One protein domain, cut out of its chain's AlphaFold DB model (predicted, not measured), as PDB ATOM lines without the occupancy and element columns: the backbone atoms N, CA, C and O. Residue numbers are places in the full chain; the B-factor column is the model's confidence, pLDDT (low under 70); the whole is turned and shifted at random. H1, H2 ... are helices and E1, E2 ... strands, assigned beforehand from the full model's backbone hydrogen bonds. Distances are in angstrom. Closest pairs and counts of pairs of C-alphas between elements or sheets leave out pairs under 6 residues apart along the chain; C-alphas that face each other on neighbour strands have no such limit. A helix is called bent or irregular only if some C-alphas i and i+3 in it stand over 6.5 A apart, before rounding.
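AT A GLANCE: This is residues 3 to 184 of the 260 residues of an uncharacterized protein of Chondromyces crocatus (UniProt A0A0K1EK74). A long, curled antiparallel sheet of six strands, folded back on itself, makes the body, and one long helix, H2, runs lengthwise beside it, grazing it with residues 155 to 166. The short helix H1 packs on the sheet near E6, and two small two-stranded sheets, E1 with E10 and E4 with E5, lie at the end of the body away from the tip of the hairpin E2 and E3. The printed part has 182 residues with ten named strands and two named helices, in the order E1 E2 E3 E4 E5 E6 H1 E7 E8 E9 E10 H2; the class is mixed, helices and strands. The large sheet runs E6, E3, E2, E9, E8, E7. The whole is compact, with a radius of gyration of the C-alphas of 17.6 A, yet elongated, spanning 53 by 32 by 26 A.

IN THESE COORDINATES: In the large sheet, E6 is residues 75 to 77, E3 residues 30 to 41 with 30.8 A, E2 residues 12 to 22 with 28.5 A, E9 residues 132 to 138 with 17.3 A, E8 residues 120 to 125 with 14.8 A, and E7 residues 96 to 98, lengths being from first to last C-alpha. E1, residues 3 to 5, begins at C-alpha 3 (-51.693, -27.701, 29.412), and E10 is residues 144 to 147. E4 is residues 51 to 57 and E5 residues 60 to 63. H1 is residues 87 to 93. H2, residues 149 to 180, is 44.6 A long and ends at C-alpha 180 (-47.205, -15.574, -18.583).

HOW THE PARTS SIT: The large sheet is a folded sheet, bent back into two leaves: E6, E3 and E2 face E8 and E7, with E9 as the hinge. E2 bends by 56 degrees at residue 18 and E3 by 64 degrees at residue 33. In the hairpin E2 and E3, N 13 and O 40 are 2.8 A apart; N 76 and O 37 of E6 and E3 are 3.0 A apart. Between the antiparallel neighbours E9 and E2, N 136 and O 14 are within hydrogen-bond range at 2.8 A. E7, E8 and E9 form a meander, each strand the antiparallel neighbour of the one before, with N 97 and O 124 at 3.0 A and N 121 and O 137 at 2.8 A. H1 is on the sheet at a height of 8.5 A and stands up from it at 47 degrees; the closest C-alphas of H1 and E6 are those of Thr 91 and His 75, 5.2 A apart. H2 only grazes the sheet; its closest C-alphas to E9 are those of Met 163 and Leu 132, 6.8 A apart. H1 and H2 are apart. N 4 and O 145 of E1 and E10 are 2.9 A apart, and N 52 and O 62 of the hairpin E4 and E5 2.8 A. Every O i to N i+4 pair is within hydrogen-bond range in H1, and 27 of 28 in H2.

THE WHOLE: The C-alphas of Trp 26 and Thr 104, the two farthest apart, are 55.1 A from each other. The printed part has no cut. The links E5 to E6 and E7 to E8 are long, and in the second residues 106 to 107 pair antiparallel with residues 110 to 111. Residues 177 to 183, of which 177 to 180 belong to H2, stand free. Mean pLDDT of the printed part is 89.0; residues 46 to 48, 82 to 83 and 176 to 184 are under 70.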
ATOM      1  N   PHE A   3     -50.942 -28.950  29.333       95.06
ATOM      2  CA  PHE A   3     -51.693 -27.701  29.412       95.06
ATOM      3  C   PHE A   3     -50.938 -26.589  28.690       95.06
ATOM      4  O   PHE A   3     -49.736 -26.424  28.886       95.06
ATOM      5  N   HIS A   4     -51.659 -25.832  27.874       97.38
ATOM      6  CA  HIS A   4     -51.114 -24.785  27.018       97.38
ATOM      7  C   HIS A   4     -51.963 -23.528  27.149       97.38
ATOM      8  O   HIS A   4     -53.178 -23.622  27.329       97.38
ATOM      9  N   LEU A   5     -51.339 -22.356  27.061       97.94
ATOM     10  CA  LEU A   5     -52.062 -21.091  27.157       97.94
ATOM     11  C   LEU A   5     -52.816 -20.799  25.855       97.94
ATOM     12  O   LEU A   5     -52.288 -21.005  24.758       97.94
ATOM     13  N   LEU A   6     -54.033 -20.264  25.962       97.50
ATOM     14  CA  LEU A   6     -54.792 -19.815  24.793       97.50
ATOM     15  C   LEU A   6     -54.125 -18.623  24.105       97.50
ATOM     16  O   LEU A   6     -53.463 -17.803  24.743       97.50
ATOM     17  N   LEU A   7     -54.323 -18.501  22.794       97.62
ATOM     18  CA  LEU A   7     -53.921 -17.314  22.044       97.62
ATOM     19  C   LEU A   7     -55.052 -16.281  22.025       97.62
ATOM     20  O   LEU A   7     -56.199 -16.610  21.733       97.62
ATOM     21  N   LEU A   8     -54.727 -15.022  22.318       96.56
ATOM     22  CA  LEU A   8     -55.671 -13.905  22.377       96.56
ATOM     23  C   LEU A   8     -55.315 -12.861  21.322       96.56
ATOM     24  O   LEU A   8     -54.146 -12.700  20.976       96.56
ATOM     25  N   LYS A   9     -56.307 -12.094  20.860       94.81
ATOM     26  CA  LYS A   9     -56.171 -11.102  19.771       94.81
ATOM     27  C   LYS A   9     -55.174  -9.946  19.981       94.81
ATOM     28  O   LYS A   9     -55.106  -9.052  19.154       94.81
ATOM     29  N   TRP A  10     -54.471  -9.879  21.105       92.94
ATOM     30  CA  TRP A  10     -53.461  -8.843  21.371       92.94
ATOM     31  C   TRP A  10     -52.078  -9.407  21.666       92.94
ATOM     32  O   TRP A  10     -51.137  -8.642  21.861       92.94
ATOM     33  N   HIS A  11     -51.942 -10.730  21.694       97.19
ATOM     34  CA  HIS A  11     -50.644 -11.367  21.840       97.19
ATOM     35  C   HIS A  11     -49.743 -11.000  20.652       97.19
ATOM     36  O   HIS A  11     -50.235 -10.912  19.531       97.19
ATOM     37  N   PRO A  12     -48.448 -10.749  20.852       97.62
ATOM     38  CA  PRO A  12     -47.529 -10.396  19.795       97.62
ATOM     39  C   PRO A  12     -47.084 -11.667  19.089       97.62
ATOM     40  O   PRO A  12     -46.834 -12.696  19.716       97.62
ATOM     41  N   MET A  13     -46.952 -11.553  17.780       97.62
ATOM     42  CA  MET A  13     -46.158 -12.418  16.934       97.62
ATOM     43  C   MET A  13     -44.924 -11.627  16.528       97.62
ATOM     44  O   MET A  13     -45.050 -10.475  16.117       97.62
ATOM     45  N   VAL A  14     -43.749 -12.228  16.665       98.00
ATOM     46  CA  VAL A  14     -42.496 -11.704  16.106       98.00
ATOM     47  C   VAL A  14     -41.770 -12.829  15.386       98.00
ATOM     48  O   VAL A  14     -41.960 -13.996  15.726       98.00
ATOM     49  N   GLY A  15     -40.930 -12.499  14.419       97.25
ATOM     50  CA  GLY A  15     -40.222 -13.503  13.634       97.25
ATOM     51  C   GLY A  15     -39.059 -12.930  12.845       97.25
ATOM     52  O   GLY A  15     -38.715 -11.749  12.975       97.25
ATOM     53  N   CYS A  16     -38.462 -13.797  12.036       96.75
ATOM     54  CA  CYS A  16     -37.416 -13.447  11.090       96.75
ATOM     55  C   CYS A  16     -37.710 -14.128   9.753       96.75
ATOM     56  O   CYS A  16     -37.417 -15.314   9.602       96.75
ATOM     57  N   ASP A  17     -38.279 -13.374   8.819       95.75
ATOM     58  CA  ASP A  17     -38.732 -13.892   7.531       95.75
ATOM     59  C   ASP A  17     -37.613 -13.713   6.496       95.75
ATOM     60  O   ASP A  17     -37.001 -12.646   6.389       95.75
ATOM     61  N   LEU A  18     -37.303 -14.760   5.743       94.56
ATOM     62  CA  LEU A  18     -36.291 -14.759   4.691       94.56
ATOM     63  C   LEU A  18     -36.956 -14.519   3.340       94.56
ATOM     64  O   LEU A  18     -37.667 -15.384   2.836       94.56
ATOM     65  N   HIS A  19     -36.658 -13.381   2.717       92.31
ATOM     66  CA  HIS A  19     -37.239 -13.008   1.428       92.31
ATOM     67  C   HIS A  19     -36.209 -12.877   0.323       92.31
ATOM     68  O   HIS A  19     -35.085 -12.413   0.540       92.31
ATOM     69  N   LEU A  20     -36.617 -13.242  -0.893       89.81
ATOM     70  CA  LEU A  20     -35.899 -12.820  -2.089       89.81
ATOM     71  C   LEU A  20     -36.188 -11.342  -2.337       89.81
ATOM     72  O   LEU A  20     -37.339 -10.917  -2.396       89.81
ATOM     73  N   GLU A  21     -35.131 -10.560  -2.510       86.31
ATOM     74  CA  GLU A  21     -35.237  -9.106  -2.559       86.31
ATOM     75  C   GLU A  21     -34.665  -8.516  -3.845       86.31
ATOM     76  O   GLU A  21     -33.971  -9.177  -4.622       86.31
ATOM     77  N   LEU A  22     -34.966  -7.240  -4.070       84.56
ATOM     78  CA  LEU A  22     -34.345  -6.434  -5.119       84.56
ATOM     79  C   LEU A  22     -33.505  -5.325  -4.488       84.56
ATOM     80  O   LEU A  22     -33.945  -4.648  -3.556       84.56
ATOM     81  N   THR A  23     -32.303  -5.106  -5.025       76.81
ATOM     82  CA  THR A  23     -31.469  -3.969  -4.629       76.81
ATOM     83  C   THR A  23     -32.178  -2.649  -4.937       76.81
ATOM     84  O   THR A  23     -32.903  -2.519  -5.921       76.81
ATOM     85  N   PHE A  24     -31.857  -1.613  -4.161       77.69
ATOM     86  CA  PHE A  24     -32.234  -0.227  -4.465       77.69
ATOM     87  C   PHE A  24     -31.434   0.394  -5.635       77.69
ATOM     88  O   PHE A  24     -31.476   1.600  -5.860       77.69
ATOM     89  N   THR A  25     -30.638  -0.393  -6.368       75.00
ATOM     90  CA  THR A  25     -29.858   0.119  -7.504       75.00
ATOM     91  C   THR A  25     -30.746   0.341  -8.725       75.00
ATOM     92  O   THR A  25     -31.847  -0.196  -8.816       75.00
ATOM     93  N   TRP A  26     -30.248   1.105  -9.700       72.88
ATOM     94  CA  TRP A  26     -30.875   1.219 -11.014       72.88
ATOM     95  C   TRP A  26     -29.928   0.679 -12.099       72.88
ATOM     96  O   TRP A  26     -28.877   1.285 -12.318       72.88
ATOM     97  N   PRO A  27     -30.257  -0.437 -12.780       81.75
ATOM     98  CA  PRO A  27     -31.456  -1.260 -12.592       81.75
ATOM     99  C   PRO A  27     -31.446  -2.030 -11.250       81.75
ATOM    100  O   PRO A  27     -30.364  -2.298 -10.712       81.75
ATOM    101  N   PRO A  28     -32.623  -2.401 -10.706       75.62
ATOM    102  CA  PRO A  28     -32.703  -3.299  -9.558       75.62
ATOM    103  C   PRO A  28     -32.127  -4.670  -9.914       75.62
ATOM    104  O   PRO A  28     -32.399  -5.211 -10.988       75.62
ATOM    105  N   VAL A  29     -31.334  -5.235  -9.012       79.06
ATOM    106  CA  VAL A  29     -30.686  -6.540  -9.163       79.06
ATOM    107  C   VAL A  29     -31.243  -7.477  -8.089       79.06
ATOM    108  O   VAL A  29     -31.389  -7.049  -6.944       79.06
ATOM    109  N   PRO A  30     -31.553  -8.744  -8.415       81.94
ATOM    110  CA  PRO A  30     -31.921  -9.738  -7.414       81.94
ATOM    111  C   PRO A  30     -30.844  -9.881  -6.337       81.94
ATOM    112  O   PRO A  30     -29.674 -10.120  -6.641       81.94
ATOM    113  N   VAL A  31     -31.252  -9.747  -5.081       78.31
ATOM    114  CA  VAL A  31     -30.432 -10.010  -3.898       78.31
ATOM    115  C   VAL A  31     -30.769 -11.414  -3.397       78.31
ATOM    116  O   VAL A  31     -31.924 -11.839  -3.500       78.31
ATOM    117  N   PRO A  32     -29.785 -12.158  -2.859       79.94
ATOM    118  CA  PRO A  32     -30.059 -13.372  -2.096       79.94
ATOM    119  C   PRO A  32     -31.060 -13.145  -0.951       79.94
ATOM    120  O   PRO A  32     -31.452 -12.015  -0.662       79.94
ATOM    121  N   PHE A  33     -31.427 -14.229  -0.264       89.75
ATOM    122  CA  PHE A  33     -32.312 -14.180   0.900       89.75
ATOM    123  C   PHE A  33     -31.856 -13.128   1.915       89.75
ATOM    124  O   PHE A  33     -30.797 -13.265   2.532       89.75
ATOM    125  N   THR A  34     -32.661 -12.081   2.063       91.06
ATOM    126  CA  THR A  34     -32.456 -11.020   3.045       91.06
ATOM    127  C   THR A  34     -33.367 -11.313   4.234       91.06
ATOM    128  O   THR A  34     -34.543 -11.603   4.019       91.06
ATOM    129  N   PRO A  35     -32.859 -11.304   5.477       94.06
ATOM    130  CA  PRO A  35     -33.693 -11.491   6.657       94.06
ATOM    131  C   PRO A  35     -34.480 -10.218   6.976       94.06
ATOM    132  O   PRO A  35     -33.922  -9.123   6.984       94.06
ATOM    133  N   HIS A  36     -35.762 -10.364   7.291       94.75
ATOM    134  CA  HIS A  36     -36.642  -9.296   7.748       94.75
ATOM    135  C   HIS A  36     -37.088  -9.603   9.167       94.75
ATOM    136  O   HIS A  36     -37.682 -10.645   9.425       94.75
ATOM    137  N   VAL A  37     -36.856  -8.680  10.096       96.50
ATOM    138  CA  VAL A  37     -37.544  -8.754  11.384       96.50
ATOM    139  C   VAL A  37     -38.989  -8.364  11.158       96.50
ATOM    140  O   VAL A  37     -39.280  -7.299  10.604       96.50
ATOM    141  N   VAL A  38     -39.878  -9.240  11.607       96.88
ATOM    142  CA  VAL A  38     -41.319  -9.066  11.481       96.88
ATOM    143  C   VAL A  38     -41.970  -9.034  12.849       96.88
ATOM    144  O   VAL A  38     -41.498  -9.670  13.795       96.88
ATOM    145  N   GLY A  39     -43.063  -8.287  12.972       96.62
ATOM    146  CA  GLY A  39     -43.818  -8.270  14.215       96.62
ATOM    147  C   GLY A  39     -45.182  -7.609  14.114       96.62
ATOM    148  O   GLY A  39     -45.305  -6.495  13.628       96.62
ATOM    149  N   GLN A  40     -46.216  -8.277  14.614       96.19
ATOM    150  CA  GLN A  40     -47.601  -7.800  14.606       96.19
ATOM    151  C   GLN A  40     -48.339  -8.405  15.805       96.19
ATOM    152  O   GLN A  40     -47.969  -9.465  16.301       96.19
ATOM    153  N   ARG A  41     -49.421  -7.785  16.277       95.38
ATOM    154  CA  ARG A  41     -50.357  -8.481  17.175       95.38
ATOM    155  C   ARG A  41     -51.118  -9.587  16.430       95.38
ATOM    156  O   ARG A  41     -51.414  -9.451  15.243       95.38
ATOM    157  N   LEU A  42     -51.507 -10.641  17.141       93.12
ATOM    158  CA  LEU A  42     -52.471 -11.628  16.665       93.12
ATOM    159  C   LEU A  42     -53.773 -10.925  16.263       93.12
ATOM    160  O   LEU A  42     -54.100  -9.876  16.801       93.12
ATOM    161  N   ALA A  43     -54.489 -11.459  15.277       91.81
ATOM    162  CA  ALA A  43     -55.580 -10.769  14.576       91.81
ATOM    163  C   ALA A  43     -55.185  -9.489  13.798       91.81
ATOM    164  O   ALA A  43     -56.037  -8.911  13.135       91.81
ATOM    165  N   GLY A  44     -53.923  -9.045  13.825       89.12
ATOM    166  CA  GLY A  44     -53.391  -7.990  12.955       89.12
ATOM    167  C   GLY A  44     -54.313  -6.777  12.787       89.12
ATOM    168  O   GLY A  44     -54.752  -6.152  13.766       89.12
ATOM    169  N   PHE A  45     -54.604  -6.470  11.520       84.50
ATOM    170  CA  PHE A  45     -55.665  -5.547  11.105       84.50
ATOM    171  C   PHE A  45     -56.982  -6.253  10.756       84.50
ATOM    172  O   PHE A  45     -57.997  -5.583  10.557       84.50
ATOM    173  N   GLY A  46     -56.981  -7.583  10.643       65.19
ATOM    174  CA  GLY A  46     -58.173  -8.338  10.284       65.19
ATOM    175  C   GLY A  46     -59.175  -8.433  11.445       65.19
ATOM    176  O   GLY A  46     -58.830  -8.434  12.624       65.19
ATOM    177  N   GLY A  47     -60.459  -8.456  11.095       64.75
ATOM    178  CA  GLY A  47     -61.562  -8.402  12.054       64.75
ATOM    179  C   GLY A  47     -61.993  -9.760  12.626       64.75
ATOM    180  O   GLY A  47     -61.250 -10.741  12.629       64.75
ATOM    181  N   ALA A  48     -63.253  -9.795  13.067       62.69
ATOM    182  CA  ALA A  48     -63.953 -10.873  13.778       62.69
ATOM    183  C   ALA A  48     -63.816 -12.308  13.212       62.69
ATOM    184  O   ALA A  48     -64.042 -13.289  13.920       62.69
ATOM    185  N   ASP A  49     -63.430 -12.475  11.943       76.75
ATOM    186  CA  ASP A  49     -63.318 -13.794  11.304       76.75
ATOM    187  C   ASP A  49     -62.184 -14.660  11.898       76.75
ATOM    188  O   ASP A  49     -62.261 -15.895  11.849       76.75
ATOM    189  N   MET A  50     -61.169 -14.036  12.507       85.31
ATOM    190  CA  MET A  50     -60.051 -14.719  13.180       85.31
ATOM    191  C   MET A  50     -60.311 -15.017  14.651       85.31
ATOM    192  O   MET A  50     -59.570 -15.784  15.267       85.31
ATOM    193  N   THR A  51     -61.339 -14.398  15.227       90.88
ATOM    194  CA  THR A  51     -61.568 -14.400  16.665       90.88
ATOM    195  C   THR A  51     -62.851 -15.123  17.041       90.88
ATOM    196  O   THR A  51     -63.804 -15.217  16.273       90.88
ATOM    197  N   SER A  52     -62.893 -15.689  18.238       87.31
ATOM    198  CA  SER A  52     -64.142 -16.096  18.869       87.31
ATOM    199  C   SER A  52     -64.802 -14.866  19.479       87.31
ATOM    200  O   SER A  52     -64.193 -14.198  20.317       87.31
ATOM    201  N   ASP A  53     -66.032 -14.574  19.075       85.25
ATOM    202  CA  ASP A  53     -66.812 -13.475  19.660       85.25
ATOM    203  C   ASP A  53     -67.794 -13.984  20.718       85.25
ATOM    204  O   ASP A  53     -68.285 -13.204  21.527       85.25
ATOM    205  N   THR A  54     -68.043 -15.297  20.758       85.56
ATOM    206  CA  THR A  54     -68.928 -15.920  21.751       85.56
ATOM    207  C   THR A  54     -68.232 -16.250  23.066       85.56
ATOM    208  O   THR A  54     -68.907 -16.438  24.075       85.56
ATOM    209  N   VAL A  55     -66.900 -16.346  23.076       86.12
ATOM    210  CA  VAL A  55     -66.124 -16.724  24.263       86.12
ATOM    211  C   VAL A  55     -64.914 -15.815  24.396       86.12
ATOM    212  O   VAL A  55     -64.109 -15.690  23.470       86.12
ATOM    213  N   LEU A  56     -64.779 -15.214  25.577       94.25
ATOM    214  CA  LEU A  56     -63.641 -14.387  25.953       94.25
ATOM    215  C   LEU A  56     -62.726 -15.147  26.914       94.25
ATOM    216  O   LEU A  56     -63.184 -15.890  27.779       94.25
ATOM    217  N   ALA A  57     -61.428 -14.895  26.802       95.19
ATOM    218  CA  ALA A  57     -60.422 -15.289  27.780       95.19
ATOM    219  C   ALA A  57     -59.614 -14.045  28.155       95.19
ATOM    220  O   ALA A  57     -59.265 -13.245  27.290       95.19
ATOM    221  N   ASN A  58     -59.373 -13.833  29.453       96.06
ATOM    222  CA  ASN A  58     -58.786 -12.588  29.968       96.06
ATOM    223  C   ASN A  58     -59.522 -11.313  29.490       96.06
ATOM    224  O   ASN A  58     -58.881 -10.289  29.275       96.06
ATOM    225  N   ASN A  59     -60.846 -11.370  29.297       95.00
ATOM    226  CA  ASN A  59     -61.645 -10.282  28.712       95.00
ATOM    227  C   ASN A  59     -61.245  -9.890  27.269       95.00
ATOM    228  O   ASN A  59     -61.534  -8.789  26.802       95.00
ATOM    229  N   TRP A  60     -60.589 -10.795  26.541       94.88
ATOM    230  CA  TRP A  60     -60.202 -10.621  25.146       94.88
ATOM    231  C   TRP A  60     -60.746 -11.751  24.280       94.88
ATOM    232  O   TRP A  60     -60.927 -12.880  24.736       94.88
ATOM    233  N   ASN A  61     -60.976 -11.453  23.001       95.38
ATOM    234  CA  ASN A  61     -61.369 -12.477  22.047       95.38
ATOM    235  C   ASN A  61     -60.235 -13.490  21.842       95.38
ATOM    236  O   ASN A  61     -59.066 -13.120  21.676       95.38
ATOM    237  N   ILE A  62     -60.617 -14.763  21.812       96.12
ATOM    238  CA  ILE A  62     -59.710 -15.891  21.595       96.12
ATOM    239  C   ILE A  62     -59.427 -16.024  20.098       96.12
ATOM    240  O   ILE A  62     -60.343 -15.914  19.285       96.12
ATOM    241  N   ILE A  63     -58.178 -16.273  19.725       96.50
ATOM    242  CA  ILE A  63     -57.783 -16.564  18.344       96.50
ATOM    243  C   ILE A  63     -58.258 -17.964  17.952       96.50
ATOM    244  O   ILE A  63     -58.148 -18.908  18.734       96.50
ATOM    245  N   ARG A  64     -58.787 -18.117  16.739       95.44
ATOM    246  CA  ARG A  64     -59.144 -19.424  16.176       95.44
ATOM    247  C   ARG A  64     -57.902 -20.133  15.639       95.44
ATOM    248  O   ARG A  64     -56.995 -19.498  15.113       95.44
ATOM    249  N   ARG A  65     -57.872 -21.458  15.727       95.44
ATOM    250  CA  ARG A  65     -56.889 -22.271  15.007       95.44
ATOM    251  C   ARG A  65     -57.045 -22.030  13.507       95.44
ATOM    252  O   ARG A  65     -58.149 -21.763  13.028       95.44
ATOM    253  N   ASP A  66     -55.930 -22.093  12.799       93.56
ATOM    254  CA  ASP A  66     -55.794 -21.836  11.365       93.56
ATOM    255  C   ASP A  66     -56.091 -20.383  10.955       93.56
ATOM    256  O   ASP A  66     -56.161 -20.075   9.762       93.56
ATOM    257  N   SER A  67     -56.240 -19.465  11.919       92.38
ATOM    258  CA  SER A  67     -56.318 -18.037  11.624       92.38
ATOM    259  C   SER A  67     -54.967 -17.523  11.146       92.38
ATOM    260  O   SER A  67     -53.940 -17.807  11.770       92.38
ATOM    261  N   ASP A  68     -54.999 -16.710  10.103       91.75
ATOM    262  CA  ASP A  68     -53.849 -15.988   9.581       91.75
ATOM    263  C   ASP A  68     -53.954 -14.524  10.014       91.75
ATOM    264  O   ASP A  68     -54.959 -13.889   9.695       91.75
ATOM    265  N   ILE A  69     -52.929 -13.987  10.693       91.31
ATOM    266  CA  ILE A  69     -52.809 -12.560  11.066       91.31
ATOM    267  C   ILE A  69     -53.120 -11.633   9.880       91.31
ATOM    268  O   ILE A  69     -53.593 -10.511  10.089       91.31
ATOM    269  N   SER A  70     -52.956 -12.149   8.658       86.25
ATOM    270  CA  SER A  70     -53.221 -11.482   7.395       86.25
ATOM    271  C   SER A  70     -52.258 -10.311   7.188       86.25
ATOM    272  O   SER A  70     -51.224 -10.192   7.844       86.25
ATOM    273  N   TYR A  71     -52.630  -9.443   6.255       87.31
ATOM    274  CA  TYR A  71     -51.833  -8.337   5.756       87.31
ATOM    275  C   TYR A  71     -51.304  -7.383   6.832       87.31
ATOM    276  O   TYR A  71     -51.917  -7.150   7.880       87.31
ATOM    277  N   GLY A  72     -50.209  -6.712   6.485       90.31
ATOM    278  CA  GLY A  72     -49.690  -5.563   7.212       90.31
ATOM    279  C   GLY A  72     -48.748  -5.906   8.357       90.31
ATOM    280  O   GLY A  72     -48.561  -5.053   9.220       90.31
ATOM    281  N   ILE A  73     -48.175  -7.110   8.398       95.44
ATOM    282  CA  ILE A  73     -47.051  -7.438   9.282       95.44
ATOM    283  C   ILE A  73     -45.832  -6.660   8.760       95.44
ATOM    284  O   ILE A  73     -45.367  -6.953   7.659       95.44
ATOM    285  N   PRO A  74     -45.304  -5.659   9.483       94.94
ATOM    286  CA  PRO A  74     -44.160  -4.877   9.023       94.94
ATOM    287  C   PRO A  74     -42.933  -5.761   8.803       94.94
ATOM    288  O   PRO A  74     -42.500  -6.447   9.723       94.94
ATOM    289  N   HIS A  75     -42.376  -5.717   7.595       94.44
ATOM    290  CA  HIS A  75     -41.152  -6.417   7.212       94.44
ATOM    291  C   HIS A  75     -39.977  -5.442   7.215       94.44
ATOM    292  O   HIS A  75     -39.801  -4.673   6.271       94.44
ATOM    293  N   VAL A  76     -39.160  -5.467   8.268       93.19
ATOM    294  CA  VAL A  76     -37.997  -4.577   8.400       93.19
ATOM    295  C   VAL A  76     -36.725  -5.335   8.006       93.19
ATOM    296  O   VAL A  76     -36.301  -6.204   8.770       93.19
ATOM    297  N   PRO A  77     -36.101  -5.036   6.849       91.19
ATOM    298  CA  PRO A  77     -34.920  -5.761   6.390       91.19
ATOM    299  C   PRO A  77     -33.720  -5.554   7.322       91.19
ATOM    300  O   PRO A  77     -33.529  -4.476   7.892       91.19
ATOM    301  N   ILE A  78     -32.884  -6.584   7.446       90.44
ATOM    302  CA  ILE A  78     -31.600  -6.552   8.145       90.44
ATOM    303  C   ILE A  78     -30.483  -6.937   7.157       90.44
ATOM    304  O   ILE A  78     -30.449  -8.076   6.695       90.44
ATOM    305  N   PRO A  79     -29.517  -6.042   6.868       86.12
ATOM    306  CA  PRO A  79     -29.410  -4.668   7.362       86.12
ATOM    307  C   PRO A  79     -30.503  -3.754   6.783       86.12
ATOM    308  O   PRO A  79     -30.943  -3.934   5.655       86.12
ATOM    309  N   VAL A  80     -30.892  -2.722   7.542       81.06
ATOM    310  CA  VAL A  80     -31.929  -1.746   7.130       81.06
ATOM    311  C   VAL A  80     -31.513  -0.953   5.879       81.06
ATOM    312  O   VAL A  80     -32.353  -0.393   5.176       81.06
ATOM    313  N   PHE A  81     -30.208  -0.901   5.596       72.19
ATOM    314  CA  PHE A  81     -29.635  -0.221   4.442       72.19
ATOM    315  C   PHE A  81     -28.686  -1.153   3.667       72.19
ATOM    316  O   PHE A  81     -27.839  -1.791   4.300       72.19
ATOM    317  N   PRO A  82     -28.751  -1.189   2.320       67.62
ATOM    318  CA  PRO A  82     -29.636  -0.411   1.443       67.62
ATOM    319  C   PRO A  82     -31.114  -0.846   1.545       67.62
ATOM    320  O   PRO A  82     -31.375  -2.010   1.827       67.62
ATOM    321  N   PRO A  83     -32.082   0.070   1.341       69.00
ATOM    322  CA  PRO A  83     -33.498  -0.238   1.523       69.00
ATOM    323  C   PRO A  83     -33.967  -1.307   0.528       69.00
ATOM    324  O   PRO A  83     -33.759  -1.183  -0.677       69.00
ATOM    325  N   CYS A  84     -34.630  -2.340   1.034       77.19
ATOM    326  CA  CYS A  84     -35.256  -3.379   0.222       77.19
ATOM    327  C   CYS A  84     -36.551  -2.846  -0.398       77.19
ATOM    328  O   CYS A  84     -37.488  -2.480   0.315       77.19
ATOM    329  N   VAL A  85     -36.607  -2.779  -1.731       79.88
ATOM    330  CA  VAL A  85     -37.749  -2.189  -2.451       79.88
ATOM    331  C   VAL A  85     -39.021  -3.022  -2.262       79.88
ATOM    332  O   VAL A  85     -40.117  -2.460  -2.234       79.88
ATOM    333  N   LEU A  86     -38.896  -4.345  -2.095       87.06
ATOM    334  CA  LEU A  86     -40.050  -5.230  -1.937       87.06
ATOM    335  C   LEU A  86     -40.544  -5.324  -0.488       87.06
ATOM    336  O   LEU A  86     -41.653  -5.800  -0.281       87.06
ATOM    337  N   ALA A  87     -39.837  -4.768   0.501       86.94
ATOM    338  CA  ALA A  87     -40.249  -4.813   1.909       86.94
ATOM    339  C   ALA A  87     -41.669  -4.260   2.156       86.94
ATOM    340  O   ALA A  87     -42.420  -4.788   2.980       86.94
ATOM    341  N   LEU A  88     -42.077  -3.216   1.421       85.94
ATOM    342  CA  LEU A  88     -43.445  -2.686   1.484       85.94
ATOM    343  C   LEU A  88     -44.469  -3.648   0.870       85.94
ATOM    344  O   LEU A  88     -45.579  -3.771   1.387       85.94
ATOM    345  N   LEU A  89     -44.095  -4.340  -0.209       87.12
ATOM    346  CA  LEU A  89     -44.929  -5.360  -0.840       87.12
ATOM    347  C   LEU A  89     -45.099  -6.565   0.091       87.12
ATOM    348  O   LEU A  89     -46.231  -6.993   0.306       87.12
ATOM    349  N   TRP A  90     -44.014  -7.050   0.697       89.00
ATOM    350  CA  TRP A  90     -44.053  -8.123   1.693       89.00
ATOM    351  C   TRP A  90     -44.879  -7.726   2.900       89.00
ATOM    352  O   TRP A  90     -45.766  -8.468   3.300       89.00
ATOM    353  N   THR A  91     -44.718  -6.498   3.395       90.06
ATOM    354  CA  THR A  91     -45.582  -5.974   4.458       90.06
ATOM    355  C   THR A  91     -47.056  -6.032   4.053       90.06
ATOM    356  O   THR A  91     -47.887  -6.532   4.811       90.06
ATOM    357  N   GLY A  92     -47.394  -5.576   2.846       87.44
ATOM    358  CA  GLY A  92     -48.768  -5.549   2.345       87.44
ATOM    359  C   GLY A  92     -49.385  -6.924   2.069       87.44
ATOM    360  O   GLY A  92     -50.596  -7.050   2.197       87.44
ATOM    361  N   LEU A  93     -48.583  -7.934   1.716       88.00
ATOM    362  CA  LEU A  93     -49.033  -9.291   1.356       88.00
ATOM    363  C   LEU A  93     -48.672 -10.363   2.393       88.00
ATOM    364  O   LEU A  93     -48.851 -11.551   2.138       88.00
ATOM    365  N   SER A  94     -48.163  -9.940   3.543       91.44
ATOM    366  CA  SER A  94     -47.743 -10.819   4.628       91.44
ATOM    367  C   SER A  94     -48.892 -11.619   5.234       91.44
ATOM    368  O   SER A  94     -50.064 -11.239   5.164       91.44
ATOM    369  N   GLY A  95     -48.516 -12.724   5.866       92.06
ATOM    370  CA  GLY A  95     -49.380 -13.603   6.630       92.06
ATOM    371  C   GLY A  95     -48.569 -14.350   7.684       92.06
ATOM    372  O   GLY A  95     -47.352 -14.505   7.579       92.06
ATOM    373  N   SER A  96     -49.250 -14.769   8.741       95.06
ATOM    374  CA  SER A  96     -48.683 -15.577   9.817       95.06
ATOM    375  C   SER A  96     -49.795 -16.411  10.428       95.06
ATOM    376  O   SER A  96     -50.766 -15.862  10.960       95.06
ATOM    377  N   LYS A  97     -49.696 -17.735  10.301       95.62
ATOM    378  CA  LYS A  97     -50.787 -18.655  10.647       95.62
ATOM    379  C   LYS A  97     -50.461 -19.522  11.862       95.62
ATOM    380  O   LYS A  97     -49.385 -20.114  11.966       95.62
ATOM    381  N   SER A  98     -51.443 -19.652  12.754       95.62
ATOM    382  CA  SER A  98     -51.390 -20.504  13.949       95.62
ATOM    383  C   SER A  98     -52.073 -21.858  13.724       95.62
ATOM    384  O   SER A  98     -53.279 -21.897  13.519       95.62
ATOM    385  N   TYR A  99     -51.344 -22.971  13.853       97.19
ATOM    386  CA  TYR A  99     -51.871 -24.328  13.577       97.19
ATOM    387  C   TYR A  99     -52.221 -25.149  14.818       97.19
ATOM    388  O   TYR A  99     -52.830 -26.212  14.717       97.19
ATOM    389  N   PHE A 100     -51.819 -24.694  16.002       97.94
ATOM    390  CA  PHE A 100     -51.948 -25.478  17.225       97.94
ATOM    391  C   PHE A 100     -53.159 -25.037  18.028       97.94
ATOM    392  O   PHE A 100     -53.436 -23.846  18.169       97.94
ATOM    393  N   GLY A 101     -53.895 -26.014  18.546       97.12
ATOM    394  CA  GLY A 101     -55.113 -25.775  19.297       97.12
ATOM    395  C   GLY A 101     -55.929 -27.051  19.500       97.12
ATOM    396  O   GLY A 101     -55.863 -27.945  18.648       97.12
ATOM    397  N   PRO A 102     -56.686 -27.154  20.605       96.81
ATOM    398  CA  PRO A 102     -57.497 -28.328  20.911       96.81
ATOM    399  C   PRO A 102     -58.625 -28.509  19.890       96.81
ATOM    400  O   PRO A 102     -59.394 -27.586  19.627       96.81
ATOM    401  N   SER A 103     -58.782 -29.719  19.358       95.81
ATOM    402  CA  SER A 103     -59.882 -30.082  18.452       95.81
ATOM    403  C   SER A 103     -61.264 -30.115  19.110       95.81
ATOM    404  O   SER A 103     -62.262 -30.168  18.402       95.81
ATOM    405  N   THR A 104     -61.345 -30.098  20.442       95.62
ATOM    406  CA  THR A 104     -62.606 -30.221  21.193       95.62
ATOM    407  C   THR A 104     -63.143 -28.897  21.727       95.62
ATOM    408  O   THR A 104     -64.305 -28.833  22.129       95.62
ATOM    409  N   VAL A 105     -62.324 -27.840  21.751       94.50
ATOM    410  CA  VAL A 105     -62.729 -26.527  22.267       94.50
ATOM    411  C   VAL A 105     -62.911 -25.573  21.099       94.50
ATOM    412  O   VAL A 105     -61.970 -25.279  20.362       94.50
ATOM    413  N   HIS A 106     -64.137 -25.082  20.941       94.69
ATOM    414  CA  HIS A 106     -64.537 -24.296  19.784       94.69
ATOM    415  C   HIS A 106     -64.913 -22.862  20.159       94.69
ATOM    416  O   HIS A 106     -65.610 -22.623  21.142       94.69
ATOM    417  N   GLY A 107     -64.503 -21.913  19.322       90.25
ATOM    418  CA  GLY A 107     -64.965 -20.531  19.306       90.25
ATOM    419  C   GLY A 107     -65.659 -20.242  17.979       90.25
ATOM    420  O   GLY A 107     -65.073 -20.458  16.917       90.25
ATOM    421  N   ASN A 108     -66.922 -19.809  18.020       88.94
ATOM    422  CA  ASN A 108     -67.784 -19.654  16.836       88.94
ATOM    423  C   ASN A 108     -67.775 -20.893  15.904       88.94
ATOM    424  O   ASN A 108     -67.689 -20.768  14.683       88.94
ATOM    425  N   GLY A 109     -67.815 -22.099  16.483       90.31
ATOM    426  CA  GLY A 109     -67.874 -23.363  15.734       90.31
ATOM    427  C   GLY A 109     -66.554 -23.835  15.112       90.31
ATOM    428  O   GLY A 109     -66.561 -24.825  14.386       90.31
ATOM    429  N   LYS A 110     -65.427 -23.166  15.384       92.25
ATOM    430  CA  LYS A 110     -64.091 -23.579  14.923       92.25
ATOM    431  C   LYS A 110     -63.132 -23.782  16.096       92.25
ATOM    432  O   LYS A 110     -63.289 -23.088  17.099       92.25
ATOM    433  N   PRO A 111     -62.140 -24.684  15.994       95.75
ATOM    434  CA  PRO A 111     -61.145 -24.879  17.047       95.75
ATOM    435  C   PRO A 111     -60.449 -23.574  17.423       95.75
ATOM    436  O   PRO A 111     -60.179 -22.742  16.558       95.75
ATOM    437  N   ILE A 112     -60.179 -23.376  18.711       96.56
ATOM    438  CA  ILE A 112     -59.401 -22.228  19.198       96.56
ATOM    439  C   ILE A 112     -57.902 -22.514  19.126       96.56
ATOM    440  O   ILE A 112     -57.491 -23.667  19.210       96.56
ATOM    441  N   ALA A 113     -57.083 -21.475  18.988       97.38
ATOM    442  CA  ALA A 113     -55.635 -21.598  18.960       97.38
ATOM    443  C   ALA A 113     -55.029 -21.576  20.372       97.38
ATOM    444  O   ALA A 113     -55.512 -20.885  21.276       97.38
ATOM    445  N   ALA A 114     -53.934 -22.308  20.548       97.81
ATOM    446  CA  ALA A 114     -53.187 -22.407  21.796       97.81
ATOM    447  C   ALA A 114     -51.682 -22.487  21.524       97.81
ATOM    448  O   ALA A 114     -51.261 -22.947  20.466       97.81
ATOM    449  N   ALA A 115     -50.877 -22.042  22.484       97.94
ATOM    450  CA  ALA A 115     -49.429 -22.007  22.352       97.94
ATOM    451  C   ALA A 115     -48.793 -23.384  22.560       97.94
ATOM    452  O   ALA A 115     -48.813 -23.895  23.673       97.94
ATOM    453  N   LEU A 116     -48.189 -23.962  21.515       97.56
ATOM    454  CA  LEU A 116     -47.589 -25.305  21.558       97.56
ATOM    455  C   LEU A 116     -46.507 -25.485  22.639       97.56
ATOM    456  O   LEU A 116     -46.414 -26.544  23.248       97.56
ATOM    457  N   LEU A 117     -45.678 -24.472  22.886       96.50
ATOM    458  CA  LEU A 117     -44.566 -24.518  23.843       96.50
ATOM    459  C   LEU A 117     -44.945 -23.824  25.157       96.50
ATOM    460  O   LEU A 117     -44.176 -23.034  25.703       96.50
ATOM    461  N   ILE A 118     -46.160 -24.096  25.644       94.19
ATOM    462  CA  ILE A 118     -46.797 -23.505  26.836       94.19
ATOM    463  C   ILE A 118     -47.120 -22.017  26.654       94.19
ATOM    464  O   ILE A 118     -48.292 -21.649  26.655       94.19
ATOM    465  N   THR A 119     -46.103 -21.171  26.489       97.00
ATOM    466  CA  THR A 119     -46.232 -19.717  26.284       97.00
ATOM    467  C   THR A 119     -45.905 -19.292  24.861       97.00
ATOM    468  O   THR A 119     -46.261 -18.186  24.472       97.00
ATOM    469  N   GLN A 120     -45.245 -20.138  24.071       98.06
ATOM    470  CA  GLN A 120     -44.800 -19.786  22.723       98.06
ATOM    471  C   GLN A 120     -45.509 -20.649  21.679       98.06
ATOM    472  O   GLN A 120     -45.664 -21.857  21.863       98.06
ATOM    473  N   ASN A 121     -45.955 -20.035  20.588       98.12
ATOM    474  CA  ASN A 121     -46.595 -20.724  19.479       98.12
ATOM    475  C   ASN A 121     -45.825 -20.488  18.179       98.12
ATOM    476  O   ASN A 121     -45.883 -19.365  17.669       98.12
ATOM    477  N   PRO A 122     -45.152 -21.505  17.615       97.81
ATOM    478  CA  PRO A 122     -44.569 -21.363  16.294       97.81
ATOM    479  C   PRO A 122     -45.688 -21.138  15.272       97.81
ATOM    480  O   PRO A 122     -46.701 -21.846  15.263       97.81
ATOM    481  N   GLN A 123     -45.503 -20.128  14.433       97.25
ATOM    482  CA  GLN A 123     -46.411 -19.750  13.362       97.25
ATOM    483  C   GLN A 123     -45.698 -19.826  12.028       97.25
ATOM    484  O   GLN A 123     -44.503 -19.552  11.937       97.25
ATOM    485  N   LEU A 124     -46.456 -20.201  11.006       96.50
ATOM    486  CA  LEU A 124     -45.947 -20.247   9.651       96.50
ATOM    487  C   LEU A 124     -46.046 -18.852   9.038       96.50
ATOM    488  O   LEU A 124     -47.159 -18.355   8.849       96.50
ATOM    489  N   ASN A 125     -44.897 -18.242   8.774       95.81
ATOM    490  CA  ASN A 125     -44.759 -16.923   8.172       95.81
ATOM    491  C   ASN A 125     -44.464 -17.029   6.671       95.81
ATOM    492  O   ASN A 125     -44.213 -18.115   6.144       95.81
ATOM    493  N   CYS A 126     -44.528 -15.899   5.970       88.44
ATOM    494  CA  CYS A 126     -44.390 -15.820   4.520       88.44
ATOM    495  C   CYS A 126     -42.933 -15.832   4.044       88.44
ATOM    496  O   CYS A 126     -42.525 -14.931   3.339       88.44
ATOM    497  N   ASP A 127     -42.152 -16.856   4.357       92.75
ATOM    498  CA  ASP A 127     -40.795 -16.978   3.816       92.75
ATOM    499  C   ASP A 127     -40.758 -17.380   2.327       92.75
ATOM    500  O   ASP A 127     -41.650 -18.056   1.797       92.75
ATOM    501  N   ASP A 128     -39.667 -17.016   1.652       90.88
ATOM    502  CA  ASP A 128     -39.312 -17.504   0.326       90.88
ATOM    503  C   ASP A 128     -38.314 -18.676   0.419       90.88
ATOM    504  O   ASP A 128     -37.412 -18.678   1.254       90.88
ATOM    505  N   PRO A 129     -38.391 -19.680  -0.478       89.00
ATOM    506  CA  PRO A 129     -39.387 -19.855  -1.534       89.00
ATOM    507  C   PRO A 129     -40.658 -20.567  -1.049       89.00
ATOM    508  O   PRO A 129     -41.486 -20.970  -1.867       89.00
ATOM    509  N   PHE A 130     -40.798 -20.804   0.249       91.62
ATOM    510  CA  PHE A 130     -41.958 -21.436   0.862       91.62
ATOM    511  C   PHE A 130     -42.075 -20.957   2.304       91.62
ATOM    512  O   PHE A 130     -41.044 -20.701   2.923       91.62
ATOM    513  N   PRO A 131     -43.299 -20.884   2.842       93.94
ATOM    514  CA  PRO A 131     -43.513 -20.343   4.171       93.94
ATOM    515  C   PRO A 131     -42.805 -21.220   5.219       93.94
ATOM    516  O   PRO A 131     -42.797 -22.448   5.088       93.94
ATOM    517  N   LEU A 132     -42.177 -20.618   6.232       96.31
ATOM    518  CA  LEU A 132     -41.405 -21.318   7.268       96.31
ATOM    519  C   LEU A 132     -41.959 -21.005   8.666       96.31
ATOM    520  O   LEU A 132     -42.604 -19.977   8.872       96.31
ATOM    521  N   PRO A 133     -41.725 -21.875   9.668       96.75
ATOM    522  CA  PRO A 133     -42.136 -21.632  11.050       96.75
ATOM    523  C   PRO A 133     -41.189 -20.653  11.775       96.75
ATOM    524  O   PRO A 133     -40.680 -20.945  12.857       96.75
ATOM    525  N   THR A 134     -40.889 -19.519  11.146       97.06
ATOM    526  CA  THR A 134     -39.976 -18.464  11.626       97.06
ATOM    527  C   THR A 134     -40.674 -17.451  12.535       97.06
ATOM    528  O   THR A 134     -40.004 -16.707  13.258       97.06
ATOM    529  N   GLY A 135     -42.010 -17.443  12.544       97.12
ATOM    530  CA  GLY A 135     -42.830 -16.642  13.439       97.12
ATOM    531  C   GLY A 135     -43.048 -17.313  14.789       97.12
ATOM    532  O   GLY A 135     -43.229 -18.525  14.895       97.12
ATOM    533  N   MET A 136     -43.101 -16.508  15.844       98.25
ATOM    534  CA  MET A 136     -43.391 -16.948  17.201       98.25
ATOM    535  C   MET A 136     -44.426 -16.030  17.839       98.25
ATOM    536  O   MET A 136     -44.178 -14.842  18.044       98.25
ATOM    537  N   ALA A 137     -45.593 -16.581  18.173       97.88
ATOM    538  CA  ALA A 137     -46.582 -15.901  19.002       97.88
ATOM    539  C   ALA A 137     -46.322 -16.142  20.487       97.88
ATOM    540  O   ALA A 137     -46.124 -17.280  20.904       97.88
ATOM    541  N   PHE A 138     -46.403 -15.089  21.293       98.25
ATOM    542  CA  PHE A 138     -46.218 -15.175  22.740       98.25
ATOM    543  C   PHE A 138     -47.541 -14.993  23.469       98.25
ATOM    544  O   PHE A 138     -48.194 -13.960  23.352       98.25
ATOM    545  N   SER A 139     -47.924 -15.999  24.245       97.94
ATOM    546  CA  SER A 139     -49.106 -15.981  25.089       97.94
ATOM    547  C   SER A 139     -48.769 -15.655  26.534       97.94
ATOM    548  O   SER A 139     -47.870 -16.242  27.135       97.94
ATOM    549  N   TRP A 140     -49.572 -14.761  27.101       97.00
ATOM    550  CA  TRP A 140     -49.649 -14.477  28.532       97.00
ATOM    551  C   TRP A 140     -51.084 -14.643  29.052       97.00
ATOM    552  O   TRP A 140     -51.476 -14.020  30.039       97.00
ATOM    553  N   SER A 141     -51.902 -15.458  28.373       97.00
ATOM    554  CA  SER A 141     -53.243 -15.786  28.860       97.00
ATOM    555  C   SER A 141     -53.152 -16.559  30.177       97.00
ATOM    556  O   SER A 141     -52.235 -17.348  30.387       97.00
ATOM    557  N   ASN A 142     -54.127 -16.352  31.063       96.94
ATOM    558  CA  ASN A 142     -54.284 -17.178  32.264       96.94
ATOM    559  C   ASN A 142     -55.258 -18.347  32.036       96.94
ATOM    560  O   ASN A 142     -55.485 -19.141  32.947       96.94
ATOM    561  N   VAL A 143     -55.833 -18.449  30.835       97.25
ATOM    562  CA  VAL A 143     -56.723 -19.533  30.438       97.25
ATOM    563  C   VAL A 143     -55.905 -20.587  29.711       97.25
ATOM    564  O   VAL A 143     -55.187 -20.295  28.750       97.25
ATOM    565  N   VAL A 144     -56.034 -21.823  30.180       97.19
ATOM    566  CA  VAL A 144     -55.314 -22.977  29.646       97.19
ATOM    567  C   VAL A 144     -56.261 -23.959  28.982       97.19
ATOM    568  O   VAL A 144     -57.413 -24.106  29.390       97.19
ATOM    569  N   CYS A 145     -55.759 -24.681  27.990       96.12
ATOM    570  CA  CYS A 145     -56.435 -25.832  27.411       96.12
ATOM    571  C   CYS A 145     -55.488 -27.033  27.327       96.12
ATOM    572  O   CYS A 145     -54.263 -26.897  27.297       96.12
ATOM    573  N   GLY A 146     -56.066 -28.232  27.328       96.50
ATOM    574  CA  GLY A 146     -55.318 -29.463  27.110       96.50
ATOM    575  C   GLY A 146     -55.185 -29.742  25.619       96.50
ATOM    576  O   GLY A 146     -56.199 -29.808  24.928       96.50
ATOM    577  N   LEU A 147     -53.960 -29.953  25.133       97.06
ATOM    578  CA  LEU A 147     -53.737 -30.515  23.798       97.06
ATOM    579  C   LEU A 147     -53.502 -32.020  23.931       97.06
ATOM    580  O   LEU A 147     -52.706 -32.484  24.763       97.06
ATOM    581  N   SER A 148     -54.214 -32.791  23.115       97.19
ATOM    582  CA  SER A 148     -53.916 -34.202  22.902       97.19
ATOM    583  C   SER A 148     -52.708 -34.356  21.970       97.19
ATOM    584  O   SER A 148     -52.330 -33.431  21.252       97.19
ATOM    585  N   TRP A 149     -52.111 -35.549  21.935       95.62
ATOM    586  CA  TRP A 149     -51.079 -35.856  20.938       95.62
ATOM    587  C   TRP A 149     -51.608 -35.748  19.502       95.62
ATOM    588  O   TRP A 149     -50.867 -35.331  18.617       95.62
ATOM    589  N   GLY A 150     -52.891 -36.059  19.284       95.56
ATOM    590  CA  GLY A 150     -53.543 -35.896  17.986       95.56
ATOM    591  C   GLY A 150     -53.617 -34.434  17.544       95.56
ATOM    592  O   GLY A 150     -53.375 -34.148  16.377       95.56
ATOM    593  N   ASP A 151     -53.862 -33.501  18.469       96.75
ATOM    594  CA  ASP A 151     -53.880 -32.063  18.162       96.75
ATOM    595  C   ASP A 151     -52.488 -31.545  17.775       96.75
ATOM    596  O   ASP A 151     -52.355 -30.763  16.836       96.75
ATOM    597  N   ILE A 152     -51.445 -32.005  18.476       96.19
ATOM    598  CA  ILE A 152     -50.053 -31.612  18.210       96.19
ATOM    599  C   ILE A 152     -49.589 -32.160  16.856       96.19
ATOM    600  O   ILE A 152     -49.100 -31.405  16.019       96.19
ATOM    601  N   ILE A 153     -49.765 -33.465  16.626       95.31
ATOM    602  CA  ILE A 153     -49.373 -34.115  15.368       95.31
ATOM    603  C   ILE A 153     -50.200 -33.552  14.208       95.31
ATOM    604  O   ILE A 153     -49.642 -33.244  13.159       95.31
ATOM    605  N   GLY A 154     -51.506 -33.358  14.403       95.75
ATOM    606  CA  GLY A 154     -52.387 -32.745  13.412       95.75
ATOM    607  C   GLY A 154     -51.953 -31.329  13.039       95.75
ATOM    608  O   GLY A 154     -51.873 -31.021  11.853       95.75
ATOM    609  N   GLY A 155     -51.597 -30.495  14.023       95.94
ATOM    610  CA  GLY A 155     -51.068 -29.149  13.784       95.94
ATOM    611  C   GLY A 155     -49.736 -29.153  13.025       95.94
ATOM    612  O   GLY A 155     -49.574 -28.390  12.076       95.94
ATOM    613  N   LEU A 156     -48.809 -30.054  13.377       96.00
ATOM    614  CA  LEU A 156     -47.532 -30.214  12.664       96.00
ATOM    615  C   LEU A 156     -47.732 -30.672  11.214       96.00
ATOM    616  O   LEU A 156     -47.091 -30.141  10.310       96.00
ATOM    617  N   LEU A 157     -48.624 -31.641  10.979       95.50
ATOM    618  CA  LEU A 157     -48.936 -32.128   9.634       95.50
ATOM    619  C   LEU A 157     -49.632 -31.058   8.789       95.50
ATOM    620  O   LEU A 157     -49.281 -30.897   7.624       95.50
ATOM    621  N   ALA A 158     -50.572 -30.306   9.367       94.94
ATOM    622  CA  ALA A 158     -51.238 -29.197   8.685       94.94
ATOM    623  C   ALA A 158     -50.243 -28.087   8.313       94.94
ATOM    624  O   ALA A 158     -50.250 -27.606   7.182       94.94
ATOM    625  N   MET A 159     -49.332 -27.746   9.230       96.00
ATOM    626  CA  MET A 159     -48.248 -26.801   8.970       96.00
ATOM    627  C   MET A 159     -47.342 -27.295   7.836       96.00
ATOM    628  O   MET A 159     -47.147 -26.583   6.856       96.00
ATOM    629  N   ALA A 160     -46.838 -28.530   7.915       94.31
ATOM    630  CA  ALA A 160     -45.982 -29.113   6.880       94.31
ATOM    631  C   ALA A 160     -46.680 -29.196   5.511       94.31
ATOM    632  O   ALA A 160     -46.047 -29.004   4.470       94.31
ATOM    633  N   PHE A 161     -47.986 -29.460   5.500       94.19
ATOM    634  CA  PHE A 161     -48.784 -29.474   4.283       94.19
ATOM    635  C   PHE A 161     -48.887 -28.080   3.652       94.19
ATOM    636  O   PHE A 161     -48.622 -27.940   2.458       94.19
ATOM    637  N   ASP A 162     -49.185 -27.041   4.435       92.31
ATOM    638  CA  ASP A 162     -49.228 -25.660   3.939       92.31
ATOM    639  C   ASP A 162     -47.852 -25.200   3.416       92.31
ATOM    640  O   ASP A 162     -47.782 -24.552   2.370       92.31
ATOM    641  N   MET A 163     -46.749 -25.618   4.055       93.75
ATOM    642  CA  MET A 163     -45.386 -25.407   3.539       93.75
ATOM    643  C   MET A 163     -45.186 -26.054   2.166       93.75
ATOM    644  O   MET A 163     -44.672 -25.423   1.240       93.75
ATOM    645  N   ALA A 164     -45.610 -27.312   2.012       91.56
ATOM    646  CA  ALA A 164     -45.484 -28.047   0.758       91.56
ATOM    647  C   ALA A 164     -46.336 -27.424  -0.359       91.56
ATOM    648  O   ALA A 164     -45.855 -27.265  -1.485       91.56
ATOM    649  N   VAL A 165     -47.576 -27.031  -0.055       89.19
ATOM    650  CA  VAL A 165     -48.450 -26.332  -1.005       89.19
ATOM    651  C   VAL A 165     -47.836 -24.995  -1.402       89.19
ATOM    652  O   VAL A 165     -47.729 -24.727  -2.597       89.19
ATOM    653  N   GLY A 166     -47.358 -24.198  -0.442       89.50
ATOM    654  CA  GLY A 166     -46.671 -22.933  -0.707       89.50
ATOM    655  C   GLY A 166     -45.457 -23.107  -1.621       89.50
ATOM    656  O   GLY A 166     -45.331 -22.411  -2.628       89.50
ATOM    657  N   PHE A 167     -44.619 -24.113  -1.361       88.69
ATOM    658  CA  PHE A 167     -43.475 -24.439  -2.215       88.69
ATOM    659  C   PHE A 167     -43.881 -24.785  -3.655       88.69
ATOM    660  O   PHE A 167     -43.287 -24.292  -4.619       88.69
ATOM    661  N   VAL A 168     -44.893 -25.643  -3.824       87.00
ATOM    662  CA  VAL A 168     -45.383 -26.053  -5.148       87.00
ATOM    663  C   VAL A 168     -45.988 -24.862  -5.889       87.00
ATOM    664  O   VAL A 168     -45.668 -24.652  -7.063       87.00
ATOM    665  N   LEU A 169     -46.801 -24.057  -5.202       84.12
ATOM    666  CA  LEU A 169     -47.397 -22.829  -5.722       84.12
ATOM    667  C   LEU A 169     -46.339 -21.843  -6.201       84.12
ATOM    668  O   LEU A 169     -46.416 -21.387  -7.339       84.12
ATOM    669  N   ASN A 170     -45.314 -21.582  -5.395       84.12
ATOM    670  CA  ASN A 170     -44.238 -20.657  -5.743       84.12
ATOM    671  C   ASN A 170     -43.385 -21.187  -6.899       84.12
ATOM    672  O   ASN A 170     -43.020 -20.441  -7.810       84.12
ATOM    673  N   LYS A 171     -43.135 -22.500  -6.956       84.50
ATOM    674  CA  LYS A 171     -42.395 -23.122  -8.064       84.50
ATOM    675  C   LYS A 171     -43.163 -23.079  -9.387       84.50
ATOM    676  O   LYS A 171     -42.561 -22.856 -10.441       84.50
ATOM    677  N   ILE A 172     -44.475 -23.308  -9.356       78.12
ATOM    678  CA  ILE A 172     -45.346 -23.215 -10.538       78.12
ATOM    679  C   ILE A 172     -45.532 -21.748 -10.938       78.12
ATOM    680  O   ILE A 172     -45.355 -21.410 -12.109       78.12
ATOM    681  N   GLY A 173     -45.818 -20.881  -9.968       76.19
ATOM    682  CA  GLY A 173     -45.990 -19.441 -10.128       76.19
ATOM    683  C   GLY A 173     -44.750 -18.765 -10.698       76.19
ATOM    684  O   GLY A 173     -44.878 -17.982 -11.627       76.19
ATOM    685  N   GLY A 174     -43.545 -19.139 -10.263       75.06
ATOM    686  CA  GLY A 174     -42.294 -18.631 -10.835       75.06
ATOM    687  C   GLY A 174     -42.072 -19.075 -12.287       75.06
ATOM    688  O   GLY A 174     -41.698 -18.272 -13.142       75.06
ATOM    689  N   LYS A 175     -42.372 -20.343 -12.613       72.44
ATOM    690  CA  LYS A 175     -42.260 -20.868 -13.990       72.44
ATOM    691  C   LYS A 175     -43.289 -20.265 -14.942       72.44
ATOM    692  O   LYS A 175     -42.979 -20.045 -16.113       72.44
ATOM    693  N   LEU A 176     -44.509 -20.045 -14.458       60.97
ATOM    694  CA  LEU A 176     -45.564 -19.405 -15.228       60.97
ATOM    695  C   LEU A 176     -45.345 -17.901 -15.295       60.97
ATOM    696  O   LEU A 176     -45.428 -17.376 -16.385       60.97
ATOM    697  N   GLY A 177     -44.964 -17.212 -14.226       56.81
ATOM    698  CA  GLY A 177     -44.626 -15.785 -14.238       56.81
ATOM    699  C   GLY A 177     -43.565 -15.457 -15.290       56.81
ATOM    700  O   GLY A 177     -43.771 -14.566 -16.111       56.81
ATOM    701  N   GLY A 178     -42.521 -16.285 -15.391       54.56
ATOM    702  CA  GLY A 178     -41.508 -16.167 -16.447       54.56
ATOM    703  C   GLY A 178     -42.020 -16.389 -17.883       54.56
ATOM    704  O   GLY A 178     -41.355 -15.981 -18.828       54.56
ATOM    705  N   LYS A 179     -43.193 -17.012 -18.075       50.88
ATOM    706  CA  LYS A 179     -43.812 -17.280 -19.394       50.88
ATOM    707  C   LYS A 179     -45.129 -16.522 -19.651       50.88
ATOM    708  O   LYS A 179     -45.543 -16.394 -20.799       50.88
ATOM    709  N   VAL A 180     -45.799 -16.026 -18.610       47.50
ATOM    710  CA  VAL A 180     -47.205 -15.574 -18.583       47.50
ATOM    711  C   VAL A 180     -47.329 -14.079 -18.299       47.50
ATOM    712  O   VAL A 180     -48.339 -13.505 -18.703       47.50
ATOM    713  N   VAL A 181     -46.280 -13.409 -17.798       48.31
ATOM    714  CA  VAL A 181     -46.149 -11.937 -17.920       48.31
ATOM    715  C   VAL A 181     -46.201 -11.496 -19.399       48.31
ATOM    716  O   VAL A 181     -46.473 -10.343 -19.704       48.31
ATOM    717  N   GLY A 182     -46.079 -12.449 -20.332       46.34
ATOM    718  CA  GLY A 182     -46.460 -12.277 -21.725       46.34
ATOM    719  C   GLY A 182     -47.966 -12.138 -21.996       46.34
ATOM    720  O   GLY A 182     -48.309 -11.218 -22.731       46.34
ATOM    721  N   LYS A 183     -48.870 -13.037 -21.531       45.94
ATOM    722  CA  LYS A 183     -50.243 -13.106 -22.112       45.94
ATOM    723  C   LYS A 183     -51.455 -13.684 -21.325       45.94
ATOM    724  O   LYS A 183     -52.555 -13.442 -21.804       45.94
ATOM    725  N   PHE A 184     -51.382 -14.427 -20.204       48.78
ATOM    726  CA  PHE A 184     -52.570 -15.227 -19.760       48.78
ATOM    727  C   PHE A 184     -52.736 -15.520 -18.244       48.78
ATOM    728  O   PHE A 184     -52.832 -16.674 -17.828       48.78
TER     729      PHE A 184